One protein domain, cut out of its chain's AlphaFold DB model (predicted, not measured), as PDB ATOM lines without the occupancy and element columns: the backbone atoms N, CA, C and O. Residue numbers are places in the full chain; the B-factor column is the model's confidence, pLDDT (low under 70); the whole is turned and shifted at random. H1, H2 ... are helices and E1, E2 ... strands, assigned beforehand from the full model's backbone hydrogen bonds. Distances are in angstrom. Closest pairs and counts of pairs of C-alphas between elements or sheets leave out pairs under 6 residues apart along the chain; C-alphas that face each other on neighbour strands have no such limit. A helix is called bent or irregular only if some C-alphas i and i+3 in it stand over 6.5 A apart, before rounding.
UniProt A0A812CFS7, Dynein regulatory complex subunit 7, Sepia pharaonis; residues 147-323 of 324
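This is residues 147 to 323 of the 324 residues of the protein "Dynein regulatory complex subunit 7" of Sepia pharaonis (UniProt A0A812CFS7). A broad, twisted wall of nine antiparallel strands, with one long helix, H2, laid across one of its faces and no named helix over the other. The short helix H1 lies away from the wall, in the long excursion between E4 and E5, where residues 201 to 206 stick out. The printed part has 177 residues, with two named helices and nine named strands in the order E1 E2 E3 E4 H1 E5 E6 E7 E8 E9 H2, and the strands stand in the sheet in that same order, E1 to E9. The class is mixed, helices and strands, with 86 of the 177 residues, under half, in named elements. The whole is compact, with a radius of gyration of the C-alphas of 18.3 A and spans of 59 by 40 by 24 A.

The sheet runs, strand beside strand, E1, residues 151 to 155; E2, 164 to 169; E3, 173 to 178; E4, 185 to 192; E5, 213 to 220; E6, 232 to 238; E7, 241 to 246; E8, 257 to 261; and E9, 281 to 284. E1 and E9 are its edge strands. E1 to E4 form a meander, each strand the antiparallel neighbour of the one before, and E5 to E9 form another. E4 and E5 are also antiparallel neighbours, at 167 degrees between their directions, with N 189 and O 217 2.8 A apart. Other pairs within hydrogen-bond range are N 153 and O 167 between E1 and E2, 2.8 A; N 168 and O 175 between E2 and E3, 2.8 A; N 176 and O 188 between E3 and E4, 2.8 A; N 218 and O 235 between E5 and E6, 2.9 A; N 236 and O 243 between E6 and E7, 2.8 A; N 244 and O 258 between E7 and E8, 2.8 A; and N 259 and O 282 between E8 and E9, 2.8 A. H2, residues 295 to 321, is on one face of the sheet at a height of 9.8 A, which gives two layers, a helix over a sheet. It runs across the strands, at 71 degrees to E5 on the local plane. It lies over E5 with 4 C-alphas, and only just over E4, E6 and E7 with 3 each. The closest C-alphas of E6 and H2 are those of Phe 237 and Glu 309, 6.7 A apart. E3 and H2 are near each other, with 6 pairs of C-alphas within 10 A. H1, residues 206 to 209, is not on the sheet, and H1 and H2 are apart. In H2 every O i to N i+4 pair is within hydrogen-bond range; H1 is too short for such a pair.

E1 begins at C-alpha 151, (359.982, 136.292, 257.494). E4 and E5, the longest strands with 8 residues each, measure 20.5 A and 20.6 A from first to last C-alpha. E3 measures 16.8 A, E6 16.7 A and E7 16.3 A. H2 measures 39.3 A, from C-alpha 295 at (376.381, 172.744, 237.175) to C-alpha 321 at (351.733, 145.054, 250.217). H1 is neither bent nor irregular, but only just: C-alphas 206 and 209 are 6.2 A apart.

The two C-alphas farthest apart are those of Gln 202 and Pro 288, at 61.0 A. The printed part has no cut. The links E4 to H1, E5 to E6 and E8 to E9 are long, with 13, 11 and 19 residues. The mean pLDDT of the printed part is 85.5, and it is under 70 at residues 147, 196 to 209, 264 to 275, 288 to 291 and 323.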
ATOM      1  N   PRO A 147     351.984 142.109 261.203       69.00
ATOM      2  CA  PRO A 147     352.458 142.552 259.893       69.00
ATOM      3  C   PRO A 147     353.972 142.777 259.844       69.00
ATOM      4  O   PRO A 147     354.565 142.670 258.784       69.00
ATOM      5  N   GLU A 148     354.595 143.056 260.987       79.44
ATOM      6  CA  GLU A 148     356.024 143.347 261.137       79.44
ATOM      7  C   GLU A 148     356.817 142.115 261.609       79.44
ATOM      8  O   GLU A 148     357.877 142.242 262.218       79.44
ATOM      9  N   SER A 149     356.282 140.908 261.407       84.31
ATOM     10  CA  SER A 149     356.955 139.677 261.807       84.31
ATOM     11  C   SER A 149     358.173 139.370 260.939       84.31
ATOM     12  O   SER A 149     358.295 139.781 259.787       84.31
ATOM     13  N   GLU A 150     359.109 138.632 261.532       91.25
ATOM     14  CA  GLU A 150     360.287 138.159 260.820       91.25
ATOM     15  C   GLU A 150     359.890 137.062 259.829       91.25
ATOM     16  O   GLU A 150     359.345 136.024 260.226       91.25
ATOM     17  N   ARG A 151     360.197 137.282 258.549       92.75
ATOM     18  CA  ARG A 151     359.982 136.292 257.494       92.75
ATOM     19  C   ARG A 151     361.018 136.379 256.389       92.75
ATOM     20  O   ARG A 151     361.607 137.423 256.123       92.75
ATOM     21  N   THR A 152     361.225 135.255 255.723       95.56
ATOM     22  CA  THR A 152     362.060 135.144 254.530       95.56
ATOM     23  C   THR A 152     361.234 134.511 253.424       95.56
ATOM     24  O   THR A 152     360.617 133.469 253.618       95.56
ATOM     25  N   MET A 153     361.203 135.156 252.268       95.12
ATOM     26  CA  MET A 153     360.511 134.708 251.069       95.12
ATOM     27  C   MET A 153     361.543 134.492 249.970       95.12
ATOM     28  O   MET A 153     362.342 135.383 249.685       95.12
ATOM     29  N   ILE A 154     361.521 133.316 249.357       96.62
ATOM     30  CA  ILE A 154     362.365 132.966 248.213       96.62
ATOM     31  C   ILE A 154     361.442 132.759 247.021       96.62
ATOM     32  O   ILE A 154     360.402 132.109 247.137       96.62
ATOM     33  N   PHE A 155     361.816 133.308 245.875       96.25
ATOM     34  CA  PHE A 155     361.013 133.341 244.665       96.25
ATOM     35  C   PHE A 155     361.719 132.617 243.522       96.25
ATOM     36  O   PHE A 155     362.945 132.553 243.441       96.25
ATOM     37  N   TYR A 156     360.927 132.109 242.584       95.25
ATOM     38  CA  TYR A 156     361.423 131.679 241.284       95.25
ATOM     39  C   TYR A 156     361.754 132.913 240.432       95.25
ATOM     40  O   TYR A 156     360.912 133.378 239.665       95.25
ATOM     41  N   HIS A 157     362.973 133.446 240.574       93.31
ATOM     42  CA  HIS A 157     363.400 134.691 239.918       93.31
ATOM     43  C   HIS A 157     363.196 134.672 238.391       93.31
ATOM     44  O   HIS A 157     362.750 135.663 237.825       93.31
ATOM     45  N   ASN A 158     363.411 133.524 237.732       91.56
ATOM     46  CA  ASN A 158     363.209 133.355 236.285       91.56
ATOM     47  C   ASN A 158     361.756 133.566 235.823       91.56
ATOM     48  O   ASN A 158     361.522 133.867 234.658       91.56
ATOM     49  N   ALA A 159     360.779 133.375 236.713       91.19
ATOM     50  CA  ALA A 159     359.362 133.545 236.400       91.19
ATOM     51  C   ALA A 159     358.848 134.959 236.726       91.19
ATOM     52  O   ALA A 159     357.704 135.282 236.399       91.19
ATOM     53  N   ARG A 160     359.665 135.802 237.376       90.00
ATOM     54  CA  ARG A 160     359.296 137.168 237.755       90.00
ATOM     55  C   ARG A 160     359.910 138.191 236.807       90.00
ATOM     56  O   ARG A 160     361.085 138.123 236.474       90.00
ATOM     57  N   VAL A 161     359.122 139.201 236.448       89.94
ATOM     58  CA  VAL A 161     359.568 140.302 235.575       89.94
ATOM     59  C   VAL A 161     360.585 141.214 236.273       89.94
ATOM     60  O   VAL A 161     361.439 141.805 235.624       89.94
ATOM     61  N   ASP A 162     360.508 141.333 237.600       91.12
ATOM     62  CA  ASP A 162     361.395 142.186 238.399       91.12
ATOM     63  C   ASP A 162     362.724 141.515 238.789       91.12
ATOM     64  O   ASP A 162     363.577 142.171 239.387       91.12
ATOM     65  N   GLY A 163     362.904 140.226 238.478       93.19
ATOM     66  CA  GLY A 163     364.095 139.454 238.835       93.19
ATOM     67  C   GLY A 163     364.288 139.231 240.339       93.19
ATOM     68  O   GLY A 163     365.394 138.888 240.752       93.19
ATOM     69  N   LEU A 164     363.266 139.446 241.180       95.88
ATOM     70  CA  LEU A 164     363.374 139.239 242.629       95.88
ATOM     71  C   LEU A 164     363.595 137.752 242.942       95.88
ATOM     72  O   LEU A 164     362.784 136.904 242.576       95.88
ATOM     73  N   GLU A 165     364.676 137.447 243.653       96.50
ATOM     74  CA  GLU A 165     365.030 136.087 244.070       96.50
ATOM     75  C   GLU A 165     364.704 135.853 245.541       96.50
ATOM     76  O   GLU A 165     364.159 134.814 245.910       96.50
ATOM     77  N   MET A 166     365.014 136.823 246.398       96.69
ATOM     78  CA  MET A 166     364.836 136.674 247.835       96.69
ATOM     79  C   MET A 166     364.432 137.998 248.465       96.69
ATOM     80  O   MET A 166     365.001 139.044 248.160       96.69
ATOM     81  N   ARG A 167     363.494 137.930 249.407       96.31
ATOM     82  CA  ARG A 167     363.128 139.025 250.300       96.31
ATOM     83  C   ARG A 167     363.213 138.542 251.742       96.31
ATOM     84  O   ARG A 167     362.567 137.566 252.110       96.31
ATOM     85  N   LYS A 168     363.980 139.238 252.572       95.69
ATOM     86  CA  LYS A 168     364.021 139.035 254.020       95.69
ATOM     87  C   LYS A 168     363.442 140.260 254.701       95.69
ATOM     88  O   LYS A 168     363.926 141.366 254.485       95.69
ATOM     89  N   GLU A 169     362.430 140.056 255.524       92.75
ATOM     90  CA  GLU A 169     361.744 141.109 256.254       92.75
ATOM     91  C   GLU A 169     361.884 140.880 257.759       92.75
ATOM     92  O   GLU A 169     361.784 139.761 258.266       92.75
ATOM     93  N   THR A 170     362.135 141.967 258.470       91.44
ATOM     94  CA  THR A 170     362.144 142.063 259.926       91.44
ATOM     95  C   THR A 170     361.276 143.265 260.330       91.44
ATOM     96  O   THR A 170     360.864 144.044 259.461       91.44
ATOM     97  N   PRO A 171     361.003 143.484 261.631       88.62
ATOM     98  CA  PRO A 171     360.189 144.623 262.047       88.62
ATOM     99  C   PRO A 171     360.746 145.981 261.592       88.62
ATOM    100  O   PRO A 171     359.982 146.889 261.263       88.62
ATOM    101  N   THR A 172     362.075 146.107 261.551       91.31
ATOM    102  CA  THR A 172     362.791 147.364 261.291       91.31
ATOM    103  C   THR A 172     363.460 147.417 259.925       91.31
ATOM    104  O   THR A 172     363.897 148.483 259.513       91.31
ATOM    105  N   GLU A 173     363.578 146.299 259.213       94.81
ATOM    106  CA  GLU A 173     364.392 146.225 257.997       94.81
ATOM    107  C   GLU A 173     363.784 145.281 256.963       94.81
ATOM    108  O   GLU A 173     363.239 144.234 257.311       94.81
ATOM    109  N   MET A 174     363.965 145.602 255.684       95.69
ATOM    110  CA  MET A 174     363.680 144.710 254.562       95.69
ATOM    111  C   MET A 174     364.866 144.675 253.605       95.69
ATOM    112  O   MET A 174     365.377 145.708 253.184       95.69
ATOM    113  N   THR A 175     365.292 143.470 253.247       97.69
ATOM    114  CA  THR A 175     366.359 143.210 252.279       97.69
ATOM    115  C   THR A 175     365.787 142.458 251.087       97.69
ATOM    116  O   THR A 175     365.103 141.455 251.272       97.69
ATOM    117  N   GLU A 176     366.088 142.914 249.881       97.56
ATOM    118  CA  GLU A 176     365.666 142.320 248.616       97.56
ATOM    119  C   GLU A 176     366.892 142.052 247.741       97.56
ATOM    120  O   GLU A 176     367.713 142.945 247.522       97.56
ATOM    121  N   ASN A 177     366.997 140.831 247.223       97.88
ATOM    122  CA  ASN A 177     368.040 140.419 246.291       97.88
ATOM    123  C   ASN A 177     367.424 140.130 244.925       97.88
ATOM    124  O   ASN A 177     366.390 139.460 244.830       97.88
ATOM    125  N   PHE A 178     368.085 140.610 243.879       97.38
ATOM    126  CA  PHE A 178     367.620 140.520 242.502       97.38
ATOM    127  C   PHE A 178     368.675 139.865 241.612       97.38
ATOM    128  O   PHE A 178     369.875 140.032 241.829       97.38
ATOM    129  N   VAL A 179     368.217 139.160 240.581       96.19
ATOM    130  CA  VAL A 179     369.056 138.455 239.609       96.19
ATOM    131  C   VAL A 179     368.614 138.832 238.198       96.19
ATOM    132  O   VAL A 179     367.427 138.817 237.885       96.19
ATOM    133  N   GLY A 180     369.578 139.148 237.329       92.38
ATOM    134  CA  GLY A 180     369.334 139.307 235.890       92.38
ATOM    135  C   GLY A 180     368.565 140.567 235.480       92.38
ATOM    136  O   GLY A 180     368.007 140.600 234.387       92.38
ATOM    137  N   ARG A 181     368.522 141.602 236.326       94.19
ATOM    138  CA  ARG A 181     367.868 142.869 235.981       94.19
ATOM    139  C   ARG A 181     368.669 143.686 234.965       94.19
ATOM    140  O   ARG A 181     369.888 143.805 235.074       94.19
ATOM    141  N   GLU A 182     367.962 144.334 234.041       92.44
ATOM    142  CA  GLU A 182     368.548 145.185 232.991       92.44
ATOM    143  C   GLU A 182     369.205 146.464 233.533       92.44
ATOM    144  O   GLU A 182     370.166 146.972 232.957       92.44
ATOM    145  N   ASP A 183     368.710 146.981 234.659       93.12
ATOM    146  CA  ASP A 183     369.270 148.147 235.348       93.12
ATOM    147  C   ASP A 183     370.439 147.791 236.281       93.12
ATOM    148  O   ASP A 183     370.932 148.664 236.990       93.12
ATOM    149  N   PHE A 184     370.895 146.532 236.273       95.31
ATOM    150  CA  PHE A 184     371.985 146.001 237.098       95.31
ATOM    151  C   PHE A 184     371.743 146.055 238.614       95.31
ATOM    152  O   PHE A 184     372.658 145.747 239.379       95.31
ATOM    153  N   LEU A 185     370.537 146.408 239.079       96.81
ATOM    154  CA  LEU A 185     370.194 146.365 240.499       96.81
ATOM    155  C   LEU A 185     370.196 144.908 240.968       96.81
ATOM    156  O   LEU A 185     369.444 144.093 240.444       96.81
ATOM    157  N   PHE A 186     371.015 144.588 241.967       97.44
ATOM    158  CA  PHE A 186     371.083 143.231 242.525       97.44
ATOM    159  C   PHE A 186     370.719 143.177 244.009       97.44
ATOM    160  O   PHE A 186     370.458 142.106 244.549       97.44
ATOM    161  N   TYR A 187     370.700 144.326 244.686       98.25
ATOM    162  CA  TYR A 187     370.459 144.396 246.121       98.25
ATOM    163  C   TYR A 187     369.760 145.695 246.498       98.25
ATOM    164  O   TYR A 187     370.228 146.780 246.145       98.25
ATOM    165  N   ARG A 188     368.698 145.588 247.295       98.19
ATOM    166  CA  ARG A 188     368.048 146.711 247.965       98.19
ATOM    167  C   ARG A 188     367.899 146.409 249.448       98.19
ATOM    168  O   ARG A 188     367.436 145.346 249.839       98.19
ATOM    169  N   PHE A 189     368.248 147.375 250.277       98.31
ATOM    170  CA  PHE A 189     368.019 147.356 251.711       98.31
ATOM    171  C   PHE A 189     367.189 148.567 252.098       98.31
ATOM    172  O   PHE A 189     367.473 149.681 251.666       98.31
ATOM    173  N   THR A 190     366.177 148.344 252.921       97.44
ATOM    174  CA  THR A 190     365.282 149.373 253.435       97.44
ATOM    175  C   THR A 190     365.277 149.306 254.947       97.44
ATOM    176  O   THR A 190     365.056 148.241 255.518       97.44
ATOM    177  N   GLU A 191     365.473 150.452 255.581       96.50
ATOM    178  CA  GLU A 191     365.336 150.640 257.018       96.50
ATOM    179  C   GLU A 191     364.031 151.384 257.303       96.50
ATOM    180  O   GLU A 191     363.764 152.463 256.757       96.50
ATOM    181  N   PHE A 192     363.217 150.797 258.168       93.31
ATOM    182  CA  PHE A 192     361.941 151.325 258.610       93.31
ATOM    183  C   PHE A 192     362.054 151.899 260.016       93.31
ATOM    184  O   PHE A 192     362.678 151.333 260.913       93.31
ATOM    185  N   GLY A 193     361.380 153.021 260.223       89.50
ATOM    186  CA  GLY A 193     361.145 153.572 261.542       89.50
ATOM    187  C   GLY A 193     359.916 152.968 262.198       89.50
ATOM    188  O   GLY A 193     359.135 152.228 261.598       89.50
ATOM    189  N   ARG A 194     359.732 153.322 263.467       83.75
ATOM    190  CA  ARG A 194     358.580 152.875 264.246       83.75
ATOM    191  C   ARG A 194     357.298 153.448 263.655       83.75
ATOM    192  O   ARG A 194     357.227 154.645 263.367       83.75
ATOM    193  N   ARG A 195     356.278 152.601 263.533       78.56
ATOM    194  CA  ARG A 195     354.936 153.026 263.139       78.56
ATOM    195  C   ARG A 195     354.411 154.038 264.157       78.56
ATOM    196  O   ARG A 195     354.380 153.763 265.358       78.56
ATOM    197  N   GLN A 196     354.020 155.216 263.685       67.94
ATOM    198  CA  GLN A 196     353.348 156.196 264.528       67.94
ATOM    199  C   GLN A 196     351.872 155.810 264.585       67.94
ATOM    200  O   GLN A 196     351.181 155.858 263.574       67.94
ATOM    201  N   HIS A 197     351.392 155.377 265.750       57.69
ATOM    202  CA  HIS A 197     349.981 155.043 265.927       57.69
ATOM    203  C   HIS A 197     349.164 156.337 266.037       57.69
ATOM    204  O   HIS A 197     348.888 156.829 267.134       57.69
ATOM    205  N   VAL A 198     348.819 156.928 264.895       58.19
ATOM    206  CA  VAL A 198     347.932 158.090 264.849       58.19
ATOM    207  C   VAL A 198     346.502 157.588 265.046       58.19
ATOM    208  O   VAL A 198     346.007 156.788 264.257       58.19
ATOM    209  N   PHE A 199     345.825 158.049 266.102       52.59
ATOM    210  CA  PHE A 199     344.381 157.845 266.268       52.59
ATOM    211  C   PHE A 199     343.641 158.650 265.190       52.59
ATOM    212  O   PHE A 199     343.245 159.793 265.410       52.59
ATOM    213  N   ALA A 200     343.512 158.075 263.997       56.00
ATOM    214  CA  ALA A 200     342.797 158.678 262.883       56.00
ATOM    215  C   ALA A 200     341.337 158.178 262.839       56.00
ATOM    216  O   ALA A 200     341.084 156.999 263.101       56.00
ATOM    217  N   PRO A 201     340.357 159.043 262.513       57.16
ATOM    218  CA  PRO A 201     338.988 158.609 262.247       57.16
ATOM    219  C   PRO A 201     338.941 157.666 261.032       57.16
ATOM    220  O   PRO A 201     339.738 157.804 260.106       57.16
ATOM    221  N   GLN A 202     337.976 156.738 261.025       57.03
ATOM    222  CA  GLN A 202     337.843 155.587 260.104       57.03
ATOM    223  C   GLN A 202     337.821 155.902 258.588       57.03
ATOM    224  O   GLN A 202     337.798 154.975 257.787       57.03
ATOM    225  N   ASN A 203     337.853 157.175 258.181       55.88
ATOM    226  CA  ASN A 203     337.765 157.624 256.786       55.88
ATOM    227  C   ASN A 203     339.093 158.156 256.199       55.88
ATOM    228  O   ASN A 203     339.073 158.774 255.136       55.88
ATOM    229  N   MET A 204     340.240 157.975 256.868       53.44
ATOM    230  CA  MET A 204     341.549 158.330 256.292       53.44
ATOM    231  C   MET A 204     342.114 157.192 255.425       53.44
ATOM    232  O   MET A 204     341.904 156.026 255.754       53.44
ATOM    233  N   PRO A 205     342.853 157.506 254.342       55.84
ATOM    234  CA  PRO A 205     343.487 156.501 253.494       55.84
ATOM    235  C   PRO A 205     344.488 155.646 254.288       55.84
ATOM    236  O   PRO A 205     345.195 156.164 255.157       55.84
ATOM    237  N   ASP A 206     344.594 154.359 253.935       55.25
ATOM    238  CA  ASP A 206     345.427 153.338 254.606       55.25
ATOM    239  C   ASP A 206     346.901 153.746 254.809       55.25
ATOM    240  O   ASP A 206     347.574 153.252 255.713       55.25
ATOM    241  N   THR A 207     347.379 154.732 254.043       56.19
ATOM    242  CA  THR A 207     348.721 155.335 254.116       56.19
ATOM    243  C   THR A 207     349.100 155.925 255.480       56.19
ATOM    244  O   THR A 207     350.276 156.182 255.726       56.19
ATOM    245  N   VAL A 208     348.137 156.183 256.377       54.69
ATOM    246  CA  VAL A 208     348.414 156.758 257.714       54.69
ATOM    247  C   VAL A 208     349.107 155.755 258.644       54.69
ATOM    248  O   VAL A 208     349.800 156.160 259.573       54.69
ATOM    249  N   ASN A 209     348.975 154.455 258.369       65.81
ATOM    250  CA  ASN A 209     349.571 153.392 259.180       65.81
ATOM    251  C   ASN A 209     350.858 152.807 258.577       65.81
ATOM    252  O   ASN A 209     351.367 151.810 259.099       65.81
ATOM    253  N   ASP A 210     351.391 153.408 257.513       78.44
ATOM    254  CA  ASP A 210     352.630 152.961 256.888       78.44
ATOM    255  C   ASP A 210     353.831 153.192 257.810       78.44
ATOM    256  O   ASP A 210     353.983 154.241 258.445       78.44
ATOM    257  N   ARG A 211     354.764 152.235 257.830       86.06
ATOM    258  CA  ARG A 211     356.041 152.421 258.525       86.06
ATOM    259  C   ARG A 211     356.850 153.519 257.830       86.06
ATOM    260  O   ARG A 211     357.048 153.431 256.614       86.06
ATOM    261  N   PRO A 212     357.362 154.542 258.532       89.94
ATOM    262  CA  PRO A 212     358.190 155.559 257.891       89.94
ATOM    263  C   PRO A 212     359.466 154.919 257.328       89.94
ATOM    264  O   PRO A 212     360.159 154.195 258.033       89.94
ATOM    265  N   ILE A 213     359.784 155.169 256.057       92.75
ATOM    266  CA  ILE A 213     361.040 154.706 255.450       92.75
ATOM    267  C   ILE A 213     362.143 155.696 255.827       92.75
ATOM    268  O   ILE A 213     362.109 156.838 255.359       92.75
ATOM    269  N   ILE A 214     363.095 155.252 256.650       94.12
ATOM    270  CA  ILE A 214     364.232 156.051 257.134       94.12
ATOM    271  C   ILE A 214     365.334 156.099 256.076       94.12
ATOM    272  O   ILE A 214     365.894 157.161 255.790       94.12
ATOM    273  N   LYS A 215     365.660 154.935 255.511       96.31
ATOM    274  CA  LYS A 215     366.811 154.773 254.627       96.31
ATOM    275  C   LYS A 215     366.542 153.706 253.582       96.31
ATOM    276  O   LYS A 215     366.004 152.651 253.898       96.31
ATOM    277  N   ILE A 216     366.977 153.962 252.356       97.94
ATOM    278  CA  ILE A 216     367.055 152.960 251.295       97.94
ATOM    279  C   ILE A 216     368.493 152.917 250.789       97.94
ATOM    280  O   ILE A 216     369.088 153.959 250.530       97.94
ATOM    281  N   ILE A 217     369.054 151.722 250.649       98.31
ATOM    282  CA  ILE A 217     370.360 151.470 250.040       98.31
ATOM    283  C   ILE A 217     370.138 150.542 248.855       98.31
ATOM    284  O   ILE A 217     369.608 149.449 249.023       98.31
ATOM    285  N   GLU A 218     370.598 150.933 247.678       98.38
ATOM    286  CA  GLU A 218     370.563 150.105 246.477       98.38
ATOM    287  C   GLU A 218     371.977 149.901 245.952       98.38
ATOM    288  O   GLU A 218     372.771 150.846 245.934       98.38
ATOM    289  N   LYS A 219     372.295 148.667 245.552       98.25
ATOM    290  CA  LYS A 219     373.597 148.304 244.989       98.25
ATOM    291  C   LYS A 219     373.438 147.702 243.602       98.25
ATOM    292  O   LYS A 219     372.547 146.883 243.371       98.25
ATOM    293  N   PHE A 220     374.353 148.069 242.720       97.75
ATOM    294  CA  PHE A 220     374.308 147.727 241.307       97.75
ATOM    295  C   PHE A 220     375.566 146.975 240.880       97.75
ATOM    296  O   PHE A 220     376.642 147.125 241.465       97.75
ATOM    297  N   HIS A 221     375.428 146.115 239.879       96.50
ATOM    298  CA  HIS A 221     376.563 145.498 239.210       96.50
ATOM    299  C   HIS A 221     377.212 146.477 238.227       96.50
ATOM    300  O   HIS A 221     376.563 147.382 237.709       96.50
ATOM    301  N   ARG A 222     378.501 146.250 237.946       94.50
ATOM    302  CA  ARG A 222     379.285 147.074 237.026       94.50
ATOM    303  C   ARG A 222     378.680 147.021 235.626       94.50
ATOM    304  O   ARG A 222     378.584 145.944 235.036       94.50
ATOM    305  N   ASN A 223     378.375 148.184 235.062       94.00
ATOM    306  CA  ASN A 223     378.012 148.318 233.662       94.00
ATOM    307  C   ASN A 223     379.269 148.621 232.821       94.00
ATOM    308  O   ASN A 223     379.815 149.727 232.909       94.00
ATOM    309  N   PRO A 224     379.730 147.685 231.968       90.56
ATOM    310  CA  PRO A 224     380.940 147.876 231.167       90.56
ATOM    311  C   PRO A 224     380.802 148.984 230.110       90.56
ATOM    312  O   PRO A 224     381.812 149.507 229.646       90.56
ATOM    313  N   ASN A 225     379.577 149.392 229.762       91.81
ATOM    314  CA  ASN A 225     379.330 150.462 228.790       91.81
ATOM    315  C   ASN A 225     379.516 151.870 229.382       91.81
ATOM    316  O   ASN A 225     379.489 152.854 228.642       91.81
ATOM    317  N   LYS A 226     379.685 151.990 230.707       89.00
ATOM    318  CA  LYS A 226     379.905 153.262 231.409       89.00
ATOM    319  C   LYS A 226     381.305 153.323 232.006       89.00
ATOM    320  O   LYS A 226     381.840 152.332 232.510       89.00
ATOM    321  N   VAL A 227     381.879 154.521 232.048       89.81
ATOM    322  CA  VAL A 227     383.112 154.778 232.807       89.81
ATOM    323  C   VAL A 227     382.848 154.537 234.296       89.81
ATOM    324  O   VAL A 227     381.772 154.867 234.784       89.81
ATOM    325  N   ALA A 228     383.817 153.973 235.023       88.56
ATOM    326  CA  ALA A 228     383.649 153.577 236.428       88.56
ATOM    327  C   ALA A 228     383.191 154.740 237.317       88.56
ATOM    328  O   ALA A 228     382.234 154.609 238.069       88.56
ATOM    329  N   ASN A 229     383.782 155.919 237.109       86.75
ATOM    330  CA  ASN A 229     383.441 157.155 237.818       86.75
ATOM    331  C   ASN A 229     382.045 157.732 237.502       86.75
ATOM    332  O   ASN A 229     381.614 158.656 238.189       86.75
ATOM    333  N   ASP A 230     381.351 157.216 236.486       87.75
ATOM    334  CA  ASP A 230     379.976 157.593 236.132       87.75
ATOM    335  C   ASP A 230     378.973 156.449 236.350       87.75
ATOM    336  O   ASP A 230     377.772 156.615 236.119       87.75
ATOM    337  N   ASP A 231     379.450 155.292 236.804       93.12
ATOM    338  CA  ASP A 231     378.648 154.099 237.022       93.12
ATOM    339  C   ASP A 231     378.378 153.909 238.511       93.12
ATOM    340  O   ASP A 231     379.299 153.768 239.316       93.12
ATOM    341  N   ILE A 232     377.106 153.971 238.894       95.06
ATOM    342  CA  ILE A 232     376.693 153.952 240.297       95.06
ATOM    343  C   ILE A 232     376.866 152.534 240.828       95.06
ATOM    344  O   ILE A 232     376.209 151.626 240.342       95.06
ATOM    345  N   PHE A 233     377.693 152.360 241.856       96.56
ATOM    346  CA  PHE A 233     377.801 151.096 242.581       96.56
ATOM    347  C   PHE A 233     376.791 151.032 243.723       96.56
ATOM    348  O   PHE A 233     376.100 150.030 243.889       96.56
ATOM    349  N   ILE A 234     376.695 152.101 244.517       97.50
ATOM    350  CA  ILE A 234     375.753 152.207 245.634       97.50
ATOM    351  C   ILE A 234     375.096 153.575 245.589       97.50
ATOM    352  O   ILE A 234     375.787 154.590 245.512       97.50
ATOM    353  N   ARG A 235     373.773 153.616 245.729       97.25
ATOM    354  CA  ARG A 235     373.063 154.844 246.095       97.25
ATOM    355  C   ARG A 235     372.307 154.634 247.395       97.25
ATOM    356  O   ARG A 235     371.729 153.578 247.635       97.25
ATOM    357  N   THR A 236     372.376 155.629 248.262       97.81
ATOM    358  CA  THR A 236     371.725 155.647 249.566       97.81
ATOM    359  C   THR A 236     370.831 156.870 249.639       97.81
ATOM    360  O   THR A 236     371.312 157.998 249.533       97.81
ATOM    361  N   PHE A 237     369.542 156.641 249.853       96.00
ATOM    362  CA  PHE A 237     368.547 157.677 250.078       96.00
ATOM    363  C   PHE A 237     368.220 157.737 251.567       96.00
ATOM    364  O   PHE A 237     367.795 156.740 252.152       96.00
ATOM    365  N   THR A 238     368.415 158.897 252.182       94.06
ATOM    366  CA  THR A 238     367.914 159.226 253.523       94.06
ATOM    367  C   THR A 238     367.050 160.476 253.442       94.06
ATOM    368  O   THR A 238     367.048 161.160 252.420       94.06
ATOM    369  N   GLU A 239     366.331 160.815 254.510       88.81
ATOM    370  CA  GLU A 239     365.480 162.014 254.552       88.81
ATOM    371  C   GLU A 239     366.222 163.299 254.141       88.81
ATOM    372  O   GLU A 239     365.708 164.080 253.344       88.81
ATOM    373  N   ASN A 240     367.468 163.461 254.599       90.12
ATOM    374  CA  ASN A 240     368.231 164.701 254.435       90.12
ATOM    375  C   ASN A 240     369.345 164.614 253.387       90.12
ATOM    376  O   ASN A 240     369.972 165.628 253.091       90.12
ATOM    377  N   LYS A 241     369.661 163.428 252.853       93.25
ATOM    378  CA  LYS A 241     370.845 163.248 252.006       93.25
ATOM    379  C   LYS A 241     370.643 162.178 250.936       93.25
ATOM    380  O   LYS A 241     370.001 161.157 251.168       93.25
ATOM    381  N   ILE A 242     371.242 162.401 249.772       94.94
ATOM    382  CA  ILE A 242     371.482 161.369 248.757       94.94
ATOM    383  C   ILE A 242     372.985 161.131 248.709       94.94
ATOM    384  O   ILE A 242     373.735 162.060 248.423       94.94
ATOM    385  N   SER A 243     373.419 159.907 248.992       96.44
ATOM    386  CA  SER A 243     374.827 159.513 248.929       96.44
ATOM    387  C   SER A 243     375.051 158.492 247.833       96.44
ATOM    388  O   SER A 243     374.332 157.499 247.747       96.44
ATOM    389  N   ILE A 244     376.058 158.728 247.006       96.69
ATOM    390  CA  ILE A 244     376.369 157.935 245.823       96.69
ATOM    391  C   ILE A 244     377.831 157.523 245.892       96.69
ATOM    392  O   ILE A 244     378.729 158.343 246.090       96.69
ATOM    393  N   VAL A 245     378.056 156.233 245.701       96.25
ATOM    394  CA  VAL A 245     379.366 155.616 245.544       96.25
ATOM    395  C   VAL A 245     379.420 155.046 244.138       96.25
ATOM    396  O   VAL A 245     378.543 154.275 243.747       96.25
ATOM    397  N   TYR A 246     380.434 155.436 243.379       94.62
ATOM    398  CA  TYR A 246     380.654 154.936 242.028       94.62
ATOM    399  C   TYR A 246     381.504 153.665 242.042       94.62
ATOM    400  O   TYR A 246     382.166 153.355 243.035       94.62
ATOM    401  N   HIS A 247     381.494 152.925 240.939       93.88
ATOM    402  CA  HIS A 247     382.405 151.804 240.762       93.88
ATOM    403  C   HIS A 247     383.864 152.278 240.722       93.88
ATOM    404  O   HIS A 247     384.188 153.337 240.183       93.88
ATOM    405  N   THR A 248     384.755 151.467 241.288       90.50
ATOM    406  CA  THR A 248     386.202 151.688 241.208       90.50
ATOM    407  C   THR A 248     386.705 151.277 239.824       90.50
ATOM    408  O   THR A 248     386.341 150.215 239.324       90.50
ATOM    409  N   ASP A 249     387.518 152.125 239.196       86.19
ATOM    410  CA  ASP A 249     388.264 151.778 237.980       86.19
ATOM    411  C   ASP A 249     389.368 150.770 238.329       86.19
ATOM    412  O   ASP A 249     390.019 150.930 239.358       86.19
ATOM    413  N   ASP A 250     389.636 149.787 237.470       84.00
ATOM    414  CA  ASP A 250     390.687 148.777 237.663       84.00
ATOM    415  C   ASP A 250     392.075 149.394 237.911       84.00
ATOM    416  O   ASP A 250     392.937 148.794 238.554       84.00
ATOM    417  N   LYS A 251     392.309 150.614 237.408       84.81
ATOM    418  CA  LYS A 251     393.565 151.359 237.605       84.81
ATOM    419  C   LYS A 251     393.648 152.084 238.952       84.81
ATOM    420  O   LYS A 251     394.705 152.620 239.283       84.81
ATOM    421  N   CYS A 252     392.547 152.161 239.695       80.62
ATOM    422  CA  CYS A 252     392.424 152.916 240.935       80.62
ATOM    423  C   CYS A 252     392.195 151.976 242.125       80.62
ATOM    424  O   CYS A 252     391.557 150.938 242.014       80.62
ATOM    425  N   ILE A 253     392.698 152.362 243.297       84.12
ATOM    426  CA  ILE A 253     392.498 151.592 244.539       84.12
ATOM    427  C   ILE A 253     391.222 152.054 245.263       84.12
ATOM    428  O   ILE A 253     390.604 151.295 246.007       84.12
ATOM    429  N   THR A 254     390.807 153.305 245.046       87.38
ATOM    430  CA  THR A 254     389.692 153.957 245.741       87.38
ATOM    431  C   THR A 254     388.563 154.338 244.787       87.38
ATOM    432  O   THR A 254     388.792 154.630 243.614       87.38
ATOM    433  N   TYR A 255     387.336 154.350 245.310       90.00
ATOM    434  CA  TYR A 255     386.133 154.749 244.582       90.00
ATOM    435  C   TYR A 255     385.899 156.263 244.646       90.00
ATOM    436  O   TYR A 255     386.307 156.939 245.593       90.00
ATOM    437  N   SER A 256     385.173 156.778 243.657       91.69
ATOM    438  CA  SER A 256     384.644 158.143 243.677       91.69
ATOM    439  C   SER A 256     383.326 158.198 244.459       91.69
ATOM    440  O   SER A 256     382.540 157.246 244.440       91.69
ATOM    441  N   THR A 257     383.050 159.321 245.122       93.38
ATOM    442  CA  THR A 257     381.798 159.555 245.856       93.38
ATOM    443  C   THR A 257     381.150 160.877 245.485       93.38
ATOM    444  O   THR A 257     381.797 161.828 245.031       93.38
ATOM    445  N   ARG A 258     379.838 160.940 245.690       93.12
ATOM    446  CA  ARG A 258     379.054 162.154 245.530       93.12
ATOM    447  C   ARG A 258     377.904 162.181 246.511       93.12
ATOM    448  O   ARG A 258     377.153 161.222 246.612       93.12
ATOM    449  N   ASP A 259     377.729 163.322 247.147       93.81
ATOM    450  CA  ASP A 259     376.685 163.554 248.119       93.81
ATOM    451  C   ASP A 259     375.882 164.802 247.753       93.81
ATOM    452  O   ASP A 259     376.435 165.812 247.318       93.81
ATOM    453  N   PHE A 260     374.572 164.727 247.966       91.75
ATOM    454  CA  PHE A 260     373.654 165.856 247.886       91.75
ATOM    455  C   PHE A 260     372.924 166.012 249.215       91.75
ATOM    456  O   PHE A 260     372.297 165.062 249.690       91.75
ATOM    457  N   LEU A 261     372.981 167.204 249.804       89.81
ATOM    458  CA  LEU A 261     372.177 167.577 250.959       89.81
ATOM    459  C   LEU A 261     370.805 168.056 250.477       89.81
ATOM    460  O   LEU A 261     370.706 168.989 249.682       89.81
ATOM    461  N   LYS A 262     369.746 167.411 250.958       85.88
ATOM    462  CA  LYS A 262     368.368 167.767 250.634       85.88
ATOM    463  C   LYS A 262     367.918 168.934 251.494       85.88
ATOM    464  O   LYS A 262     368.020 168.897 252.718       85.88
ATOM    465  N   LEU A 263     367.361 169.948 250.845       78.38
ATOM    466  CA  LEU A 263     366.596 170.985 251.522       78.38
ATOM    467  C   LEU A 263     365.157 170.501 251.735       78.38
ATOM    468  O   LEU A 263     364.609 169.771 250.910       78.38
ATOM    469  N   SER A 264     364.517 170.966 252.805       66.38
ATOM    470  CA  SER A 264     363.117 170.653 253.138       66.38
ATOM    471  C   SER A 264     362.113 171.044 252.045       66.38
ATOM    472  O   SER A 264     361.007 170.522 252.013       66.38
ATOM    473  N   THR A 265     362.490 171.931 251.124       61.88
ATOM    474  CA  THR A 265     361.671 172.328 249.970       61.88
ATOM    475  C   THR A 265     361.705 171.323 248.818       61.88
ATOM    476  O   THR A 265     360.861 171.396 247.932       61.88
ATOM    477  N   TRP A 266     362.665 170.392 248.793       64.75
ATOM    478  CA  TRP A 266     362.834 169.434 247.690       64.75
ATOM    479  C   TRP A 266     361.928 168.204 247.819       64.75
ATOM    480  O   TRP A 266     361.748 167.474 246.848       64.75
ATOM    481  N   THR A 267     361.372 167.965 249.006       58.34
ATOM    482  CA  THR A 267     360.449 166.858 249.293       58.34
ATOM    483  C   THR A 267     358.987 167.217 249.028       58.34
ATOM    484  O   THR A 267     358.130 166.330 249.050       58.34
ATOM    485  N   ASP A 268     358.686 168.489 248.750       60.84
ATOM    486  CA  ASP A 268     357.341 168.922 248.394       60.84
ATOM    487  C   ASP A 268     357.059 168.590 246.922       60.84
ATOM    488  O   ASP A 268     357.711 169.100 246.007       60.84
ATOM    489  N   LYS A 269     356.062 167.726 246.687       57.50
ATOM    490  CA  LYS A 269     355.669 167.243 245.350       57.50
ATOM    491  C   LYS A 269     355.278 168.381 244.398       57.50
ATOM    492  O   LYS A 269     355.265 168.174 243.187       57.50
ATOM    493  N   ASN A 270     354.974 169.560 244.942       52.81
ATOM    494  CA  ASN A 270     354.523 170.732 244.202       52.81
ATOM    495  C   ASN A 270     355.600 171.812 244.024       52.81
ATOM    496  O   ASN A 270     355.286 172.859 243.461       52.81
ATOM    497  N   ALA A 271     356.841 171.609 244.486       56.44
ATOM    498  CA  ALA A 271     357.891 172.618 244.354       56.44
ATOM    499  C   ALA A 271     358.349 172.739 242.882       56.44
ATOM    500  O   ALA A 271     359.006 171.834 242.362       56.44
ATOM    501  N   PRO A 272     358.054 173.855 242.183       54.88
ATOM    502  CA  PRO A 272     358.320 173.970 240.748       54.88
ATOM    503  C   PRO A 272     359.812 174.146 240.432       54.88
ATOM    504  O   PRO A 272     360.245 173.840 239.324       54.88
ATOM    505  N   ASN A 273     360.607 174.614 241.400       63.28
ATOM    506  CA  ASN A 273     362.044 174.818 241.257       63.28
ATOM    507  C   ASN A 273     362.791 174.329 242.501       63.28
ATOM    508  O   ASN A 273     362.746 174.947 243.562       63.28
ATOM    509  N   ILE A 274     363.542 173.242 242.331       69.00
ATOM    510  CA  ILE A 274     364.606 172.835 243.252       69.00
ATOM    511  C   ILE A 274     365.672 173.933 243.189       69.00
ATOM    512  O   ILE A 274     366.338 174.076 242.162       69.00
ATOM    513  N   GLY A 275     365.796 174.739 244.244       68.12
ATOM    514  CA  GLY A 275     366.861 175.737 244.354       68.12
ATOM    515  C   GLY A 275     368.216 175.035 244.409       68.12
ATOM    516  O   GLY A 275     368.530 174.402 245.413       68.12
ATOM    517  N   TRP A 276     368.984 175.099 243.321       76.19
ATOM    518  CA  TRP A 276     370.335 174.546 243.257       76.19
ATOM    519  C   TRP A 276     371.320 175.496 243.936       76.19
ATOM    520  O   TRP A 276     371.360 176.682 243.612       76.19
ATOM    521  N   ASN A 277     372.124 174.962 244.851       79.94
ATOM    522  CA  ASN A 277     373.278 175.648 245.420       79.94
ATOM    523  C   ASN A 277     374.463 174.664 245.404       79.94
ATOM    524  O   ASN A 277     374.315 173.565 245.948       79.94
ATOM    525  N   PRO A 278     375.618 175.030 244.816       78.75
ATOM    526  CA  PRO A 278     376.830 174.215 244.848       78.75
ATOM    527  C   PRO A 278     377.260 173.759 246.251       78.75
ATOM    528  O   PRO A 278     377.811 172.676 246.384       78.75
ATOM    529  N   GLU A 279     376.960 174.520 247.309       82.94
ATOM    530  CA  GLU A 279     377.295 174.139 248.694       82.94
ATOM    531  C   GLU A 279     376.536 172.899 249.196       82.94
ATOM    532  O   GLU A 279     376.961 172.241 250.144       82.94
ATOM    533  N   LEU A 280     375.414 172.555 248.558       83.56
ATOM    534  CA  LEU A 280     374.620 171.365 248.882       83.56
ATOM    535  C   LEU A 280     375.180 170.100 248.230       83.56
ATOM    536  O   LEU A 280     374.639 169.013 248.431       83.56
ATOM    537  N   HIS A 281     376.233 170.233 247.427       87.94
ATOM    538  CA  HIS A 281     376.872 169.150 246.706       87.94
ATOM    539  C   HIS A 281     378.313 169.001 247.183       87.94
ATOM    540  O   HIS A 281     379.089 169.951 247.215       87.94
ATOM    541  N   THR A 282     378.691 167.777 247.534       89.50
ATOM    542  CA  THR A 282     380.092 167.433 247.767       89.50
ATOM    543  C   THR A 282     380.459 166.234 246.910       89.50
ATOM    544  O   THR A 282     379.661 165.323 246.678       89.50
ATOM    545  N   SER A 283     381.673 166.233 246.367       90.00
ATOM    546  CA  SER A 283     382.162 165.113 245.568       90.00
ATOM    547  C   SER A 283     383.639 164.874 245.778       90.00
ATOM    548  O   SER A 283     384.422 165.815 245.885       90.00
ATOM    549  N   PHE A 284     384.006 163.602 245.746       88.88
ATOM    550  CA  PHE A 284     385.377 163.136 245.699       88.88
ATOM    551  C   PHE A 284     385.542 162.311 244.425       88.88
ATOM    552  O   PHE A 284     384.811 161.345 244.219       88.88
ATOM    553  N   GLN A 285     386.471 162.702 243.556       83.88
ATOM    554  CA  GLN A 285     386.708 162.016 242.289       83.88
ATOM    555  C   GLN A 285     388.155 161.548 242.201       83.88
ATOM    556  O   GLN A 285     389.083 162.315 242.454       83.88
ATOM    557  N   VAL A 286     388.331 160.284 241.823       82.25
ATOM    558  CA  VAL A 286     389.640 159.643 241.698       82.25
ATOM    559  C   VAL A 286     390.063 159.605 240.229       82.25
ATOM    560  O   VAL A 286     389.287 159.213 239.355       82.25
ATOM    561  N   GLY A 287     391.316 159.985 239.968       73.75
ATOM    562  CA  GLY A 287     391.982 159.835 238.673       73.75
ATOM    563  C   GLY A 287     392.217 161.148 237.903       73.75
ATOM    564  O   GLY A 287     391.537 162.146 238.131       73.75
ATOM    565  N   PRO A 288     393.183 161.160 236.962       60.56
ATOM    566  CA  PRO A 288     393.572 162.352 236.195       60.56
ATOM    567  C   PRO A 288     392.510 162.821 235.184       60.56
ATOM    568  O   PRO A 288     392.589 163.939 234.689       60.56
ATOM    569  N   SER A 289     391.502 161.993 234.890       57.66
ATOM    570  CA  SER A 289     390.352 162.322 234.034       57.66
ATOM    571  C   SER A 289     389.161 162.888 234.821       57.66
ATOM    572  O   SER A 289     388.015 162.754 234.382       57.66
ATOM    573  N   ALA A 290     389.408 163.474 235.997       62.56
ATOM    574  CA  ALA A 290     388.391 164.129 236.809       62.56
ATOM    575  C   ALA A 290     387.870 165.393 236.108       62.56
ATOM    576  O   ALA A 290     388.298 166.513 236.382       62.56
ATOM    577  N   SER A 291     386.970 165.212 235.140       65.69
ATOM    578  CA  SER A 291     386.248 166.330 234.546       65.69
ATOM    579  C   SER A 291     385.229 166.842 235.559       65.69
ATOM    580  O   SER A 291     384.331 166.120 235.999       65.69
ATOM    581  N   ILE A 292     385.389 168.106 235.951       71.31
ATOM    582  CA  ILE A 292     384.399 168.810 236.761       71.31
ATOM    583  C   ILE A 292     383.109 168.840 235.941       71.31
ATOM    584  O   ILE A 292     383.072 169.406 234.845       71.31
ATOM    585  N   LYS A 293     382.056 168.190 236.447       80.56
ATOM    586  CA  LYS A 293     380.749 168.215 235.786       80.56
ATOM    587  C   LYS A 293     380.201 169.636 235.813       80.56
ATOM    588  O   LYS A 293     380.339 170.334 236.817       80.56
ATOM    589  N   LYS A 294     379.566 170.057 234.719       87.06
ATOM    590  CA  LYS A 294     378.920 171.371 234.662       87.06
ATOM    591  C   LYS A 294     377.770 171.403 235.663       87.06
ATOM    592  O   LYS A 294     377.115 170.388 235.895       87.06
ATOM    593  N   GLU A 295     377.477 172.578 236.209       86.38
ATOM    594  CA  GLU A 295     376.381 172.744 237.175       86.38
ATOM    595  C   GLU A 295     375.027 172.298 236.607       86.38
ATOM    596  O   GLU A 295     374.224 171.696 237.313       86.38
ATOM    597  N   VAL A 296     374.805 172.509 235.306       87.69
ATOM    598  CA  VAL A 296     373.596 172.046 234.606       87.69
ATOM    599  C   VAL A 296     373.483 170.519 234.637       87.69
ATOM    600  O   VAL A 296     372.411 169.990 234.928       87.69
ATOM    601  N   ASP A 297     374.587 169.808 234.401       88.38
ATOM    602  CA  ASP A 297     374.617 168.342 234.412       88.38
ATOM    603  C   ASP A 297     374.398 167.808 235.835       88.38
ATOM    604  O   ASP A 297     373.703 166.811 236.036       88.38
ATOM    605  N   LEU A 298     374.955 168.490 236.845       88.44
ATOM    606  CA  LEU A 298     374.733 168.166 238.258       88.44
ATOM    607  C   LEU A 298     373.269 168.359 238.659       88.44
ATOM    608  O   LEU A 298     372.705 167.498 239.333       88.44
ATOM    609  N   TYR A 299     372.643 169.442 238.203       88.12
ATOM    610  CA  TYR A 299     371.234 169.713 238.456       88.12
ATOM    611  C   TYR A 299     370.312 168.667 237.818       88.12
ATOM    612  O   TYR A 299     369.388 168.165 238.462       88.12
ATOM    613  N   GLN A 300     370.576 168.301 236.561       89.69
ATOM    614  CA  GLN A 300     369.836 167.242 235.870       89.69
ATOM    615  C   GLN A 300     370.005 165.893 236.575       89.69
ATOM    616  O   GLN A 300     369.022 165.182 236.792       89.69
ATOM    617  N   PHE A 301     371.228 165.575 236.999       90.88
ATOM    618  CA  PHE A 301     371.515 164.357 237.745       90.88
ATOM    619  C   PHE A 301     370.801 164.330 239.105       90.88
ATOM    620  O   PHE A 301     370.203 163.318 239.458       90.88
ATOM    621  N   LEU A 302     370.775 165.443 239.844       90.19
ATOM    622  CA  LEU A 302     370.015 165.551 241.092       90.19
ATOM    623  C   LEU A 302     368.516 165.294 240.868       90.19
ATOM    624  O   LEU A 302     367.908 164.529 241.615       90.19
ATOM    625  N   ARG A 303     367.922 165.887 239.822       88.88
ATOM    626  CA  ARG A 303     366.516 165.636 239.454       88.88
ATOM    627  C   ARG A 303     366.255 164.159 239.159       88.88
ATOM    628  O   ARG A 303     365.233 163.629 239.589       88.88
ATOM    629  N   GLN A 304     367.175 163.501 238.455       92.38
ATOM    630  CA  GLN A 304     367.095 162.064 238.205       92.38
ATOM    631  C   GLN A 304     367.107 161.276 239.523       92.38
ATOM    632  O   GLN A 304     366.227 160.446 239.727       92.38
ATOM    633  N   MET A 305     368.041 161.569 240.435       93.06
ATOM    634  CA  MET A 305     368.146 160.862 241.719       93.06
ATOM    635  C   MET A 305     366.898 161.037 242.594       93.06
ATOM    636  O   MET A 305     366.473 160.087 243.243       93.06
ATOM    637  N   LEU A 306     366.279 162.223 242.589       91.12
ATOM    638  CA  LEU A 306     365.023 162.464 243.311       91.12
ATOM    639  C   LEU A 306     363.855 161.656 242.725       91.12
ATOM    640  O   LEU A 306     363.041 161.120 243.472       91.12
ATOM    641  N   ASN A 307     363.778 161.528 241.398       92.19
ATOM    642  CA  ASN A 307     362.769 160.683 240.754       92.19
ATOM    643  C   ASN A 307     362.995 159.194 241.071       92.19
ATOM    644  O   ASN A 307     362.060 158.479 241.428       92.19
ATOM    645  N   GLU A 308     364.244 158.732 240.998       94.44
ATOM    646  CA  GLU A 308     364.615 157.355 241.348       94.44
ATOM    647  C   GLU A 308     364.323 157.031 242.817       94.44
ATOM    648  O   GLU A 308     363.884 155.924 243.123       94.44
ATOM    649  N   GLU A 309     364.493 157.994 243.725       93.69
ATOM    650  CA  GLU A 309     364.095 157.837 245.121       93.69
ATOM    651  C   GLU A 309     362.588 157.608 245.264       93.69
ATOM    652  O   GLU A 309     362.178 156.689 245.974       93.69
ATOM    653  N   VAL A 310     361.756 158.414 244.593       92.31
ATOM    654  CA  VAL A 310     360.293 158.242 244.620       92.31
ATOM    655  C   VAL A 310     359.920 156.852 244.105       92.31
ATOM    656  O   VAL A 310     359.197 156.125 244.784       92.31
ATOM    657  N   GLN A 311     360.493 156.437 242.973       94.31
ATOM    658  CA  GLN A 311     360.269 155.102 242.412       94.31
ATOM    659  C   GLN A 311     360.717 153.989 243.364       94.31
ATOM    660  O   GLN A 311     360.015 152.988 243.518       94.31
ATOM    661  N   SER A 312     361.861 154.158 244.031       95.06
ATOM    662  CA  SER A 312     362.352 153.181 244.996       95.06
ATOM    663  C   SER A 312     361.449 153.096 246.225       95.06
ATOM    664  O   SER A 312     361.213 151.994 246.718       95.06
ATOM    665  N   ARG A 313     360.924 154.222 246.719       93.81
ATOM    666  CA  ARG A 313     359.968 154.242 247.838       93.81
ATOM    667  C   ARG A 313     358.654 153.569 247.451       93.81
ATOM    668  O   ARG A 313     358.157 152.743 248.210       93.81
ATOM    669  N   ASP A 314     358.139 153.852 246.257       93.75
ATOM    670  CA  ASP A 314     356.928 153.212 245.740       93.75
ATOM    671  C   ASP A 314     357.121 151.700 245.554       93.75
ATOM    672  O   ASP A 314     356.223 150.914 245.855       93.75
ATOM    673  N   ALA A 315     358.300 151.270 245.091       94.00
ATOM    674  CA  ALA A 315     358.639 149.855 244.971       94.00
ATOM    675  C   ALA A 315     358.674 149.163 246.342       94.00
ATOM    676  O   ALA A 315     358.062 148.113 246.498       94.00
ATOM    677  N   VAL A 316     359.307 149.783 247.343       93.69
ATOM    678  CA  VAL A 316     359.316 149.290 248.731       93.69
ATOM    679  C   VAL A 316     357.893 149.138 249.275       93.69
ATOM    680  O   VAL A 316     357.575 148.110 249.868       93.69
ATOM    681  N   ARG A 317     357.007 150.111 249.026       91.69
ATOM    682  CA  ARG A 317     355.598 150.022 249.445       91.69
ATOM    683  C   ARG A 317     354.848 148.891 248.758       91.69
ATOM    684  O   ARG A 317     354.108 148.163 249.412       91.69
ATOM    685  N   LYS A 318     355.065 148.695 247.456       91.62
ATOM    686  CA  LYS A 318     354.502 147.544 246.732       91.62
ATOM    687  C   LYS A 318     355.003 146.221 247.311       91.62
ATOM    688  O   LYS A 318     354.208 145.297 247.442       91.62
ATOM    689  N   SER A 319     356.278 146.148 247.697       91.06
ATOM    690  CA  SER A 319     356.857 144.969 248.345       91.06
ATOM    691  C   SER A 319     356.228 144.670 249.710       91.06
ATOM    692  O   SER A 319     355.945 143.506 249.983       91.06
ATOM    693  N   GLU A 320     355.952 145.690 250.537       87.44
ATOM    694  CA  GLU A 320     355.229 145.514 251.811       87.44
ATOM    695  C   GLU A 320     353.796 144.994 251.592       87.44
ATOM    696  O   GLU A 320     353.339 144.121 252.325       87.44
ATOM    697  N   LEU A 321     353.101 145.478 250.555       86.31
ATOM    698  CA  LEU A 321     351.733 145.054 250.217       86.31
ATOM    699  C   LEU A 321     351.654 143.659 249.577       86.31
ATOM    700  O   LEU A 321     350.601 143.023 249.596       86.31
ATOM    701  N   GLU A 322     352.739 143.182 248.965       82.75
ATOM    702  CA  GLU A 322     352.777 141.874 248.299       82.75
ATOM    703  C   GLU A 322     352.663 140.704 249.292       82.75
ATOM    704  O   GLU A 322     352.312 139.585 248.900       82.75
ATOM    705  N   VAL A 323     352.913 140.966 250.575       66.88
ATOM    706  CA  VAL A 323     352.686 140.029 251.670       66.88
ATOM    707  C   VAL A 323     351.173 139.846 251.859       66.88
ATOM    708  O   VAL A 323     350.487 140.735 252.358       66.88
TER     709      VAL A 323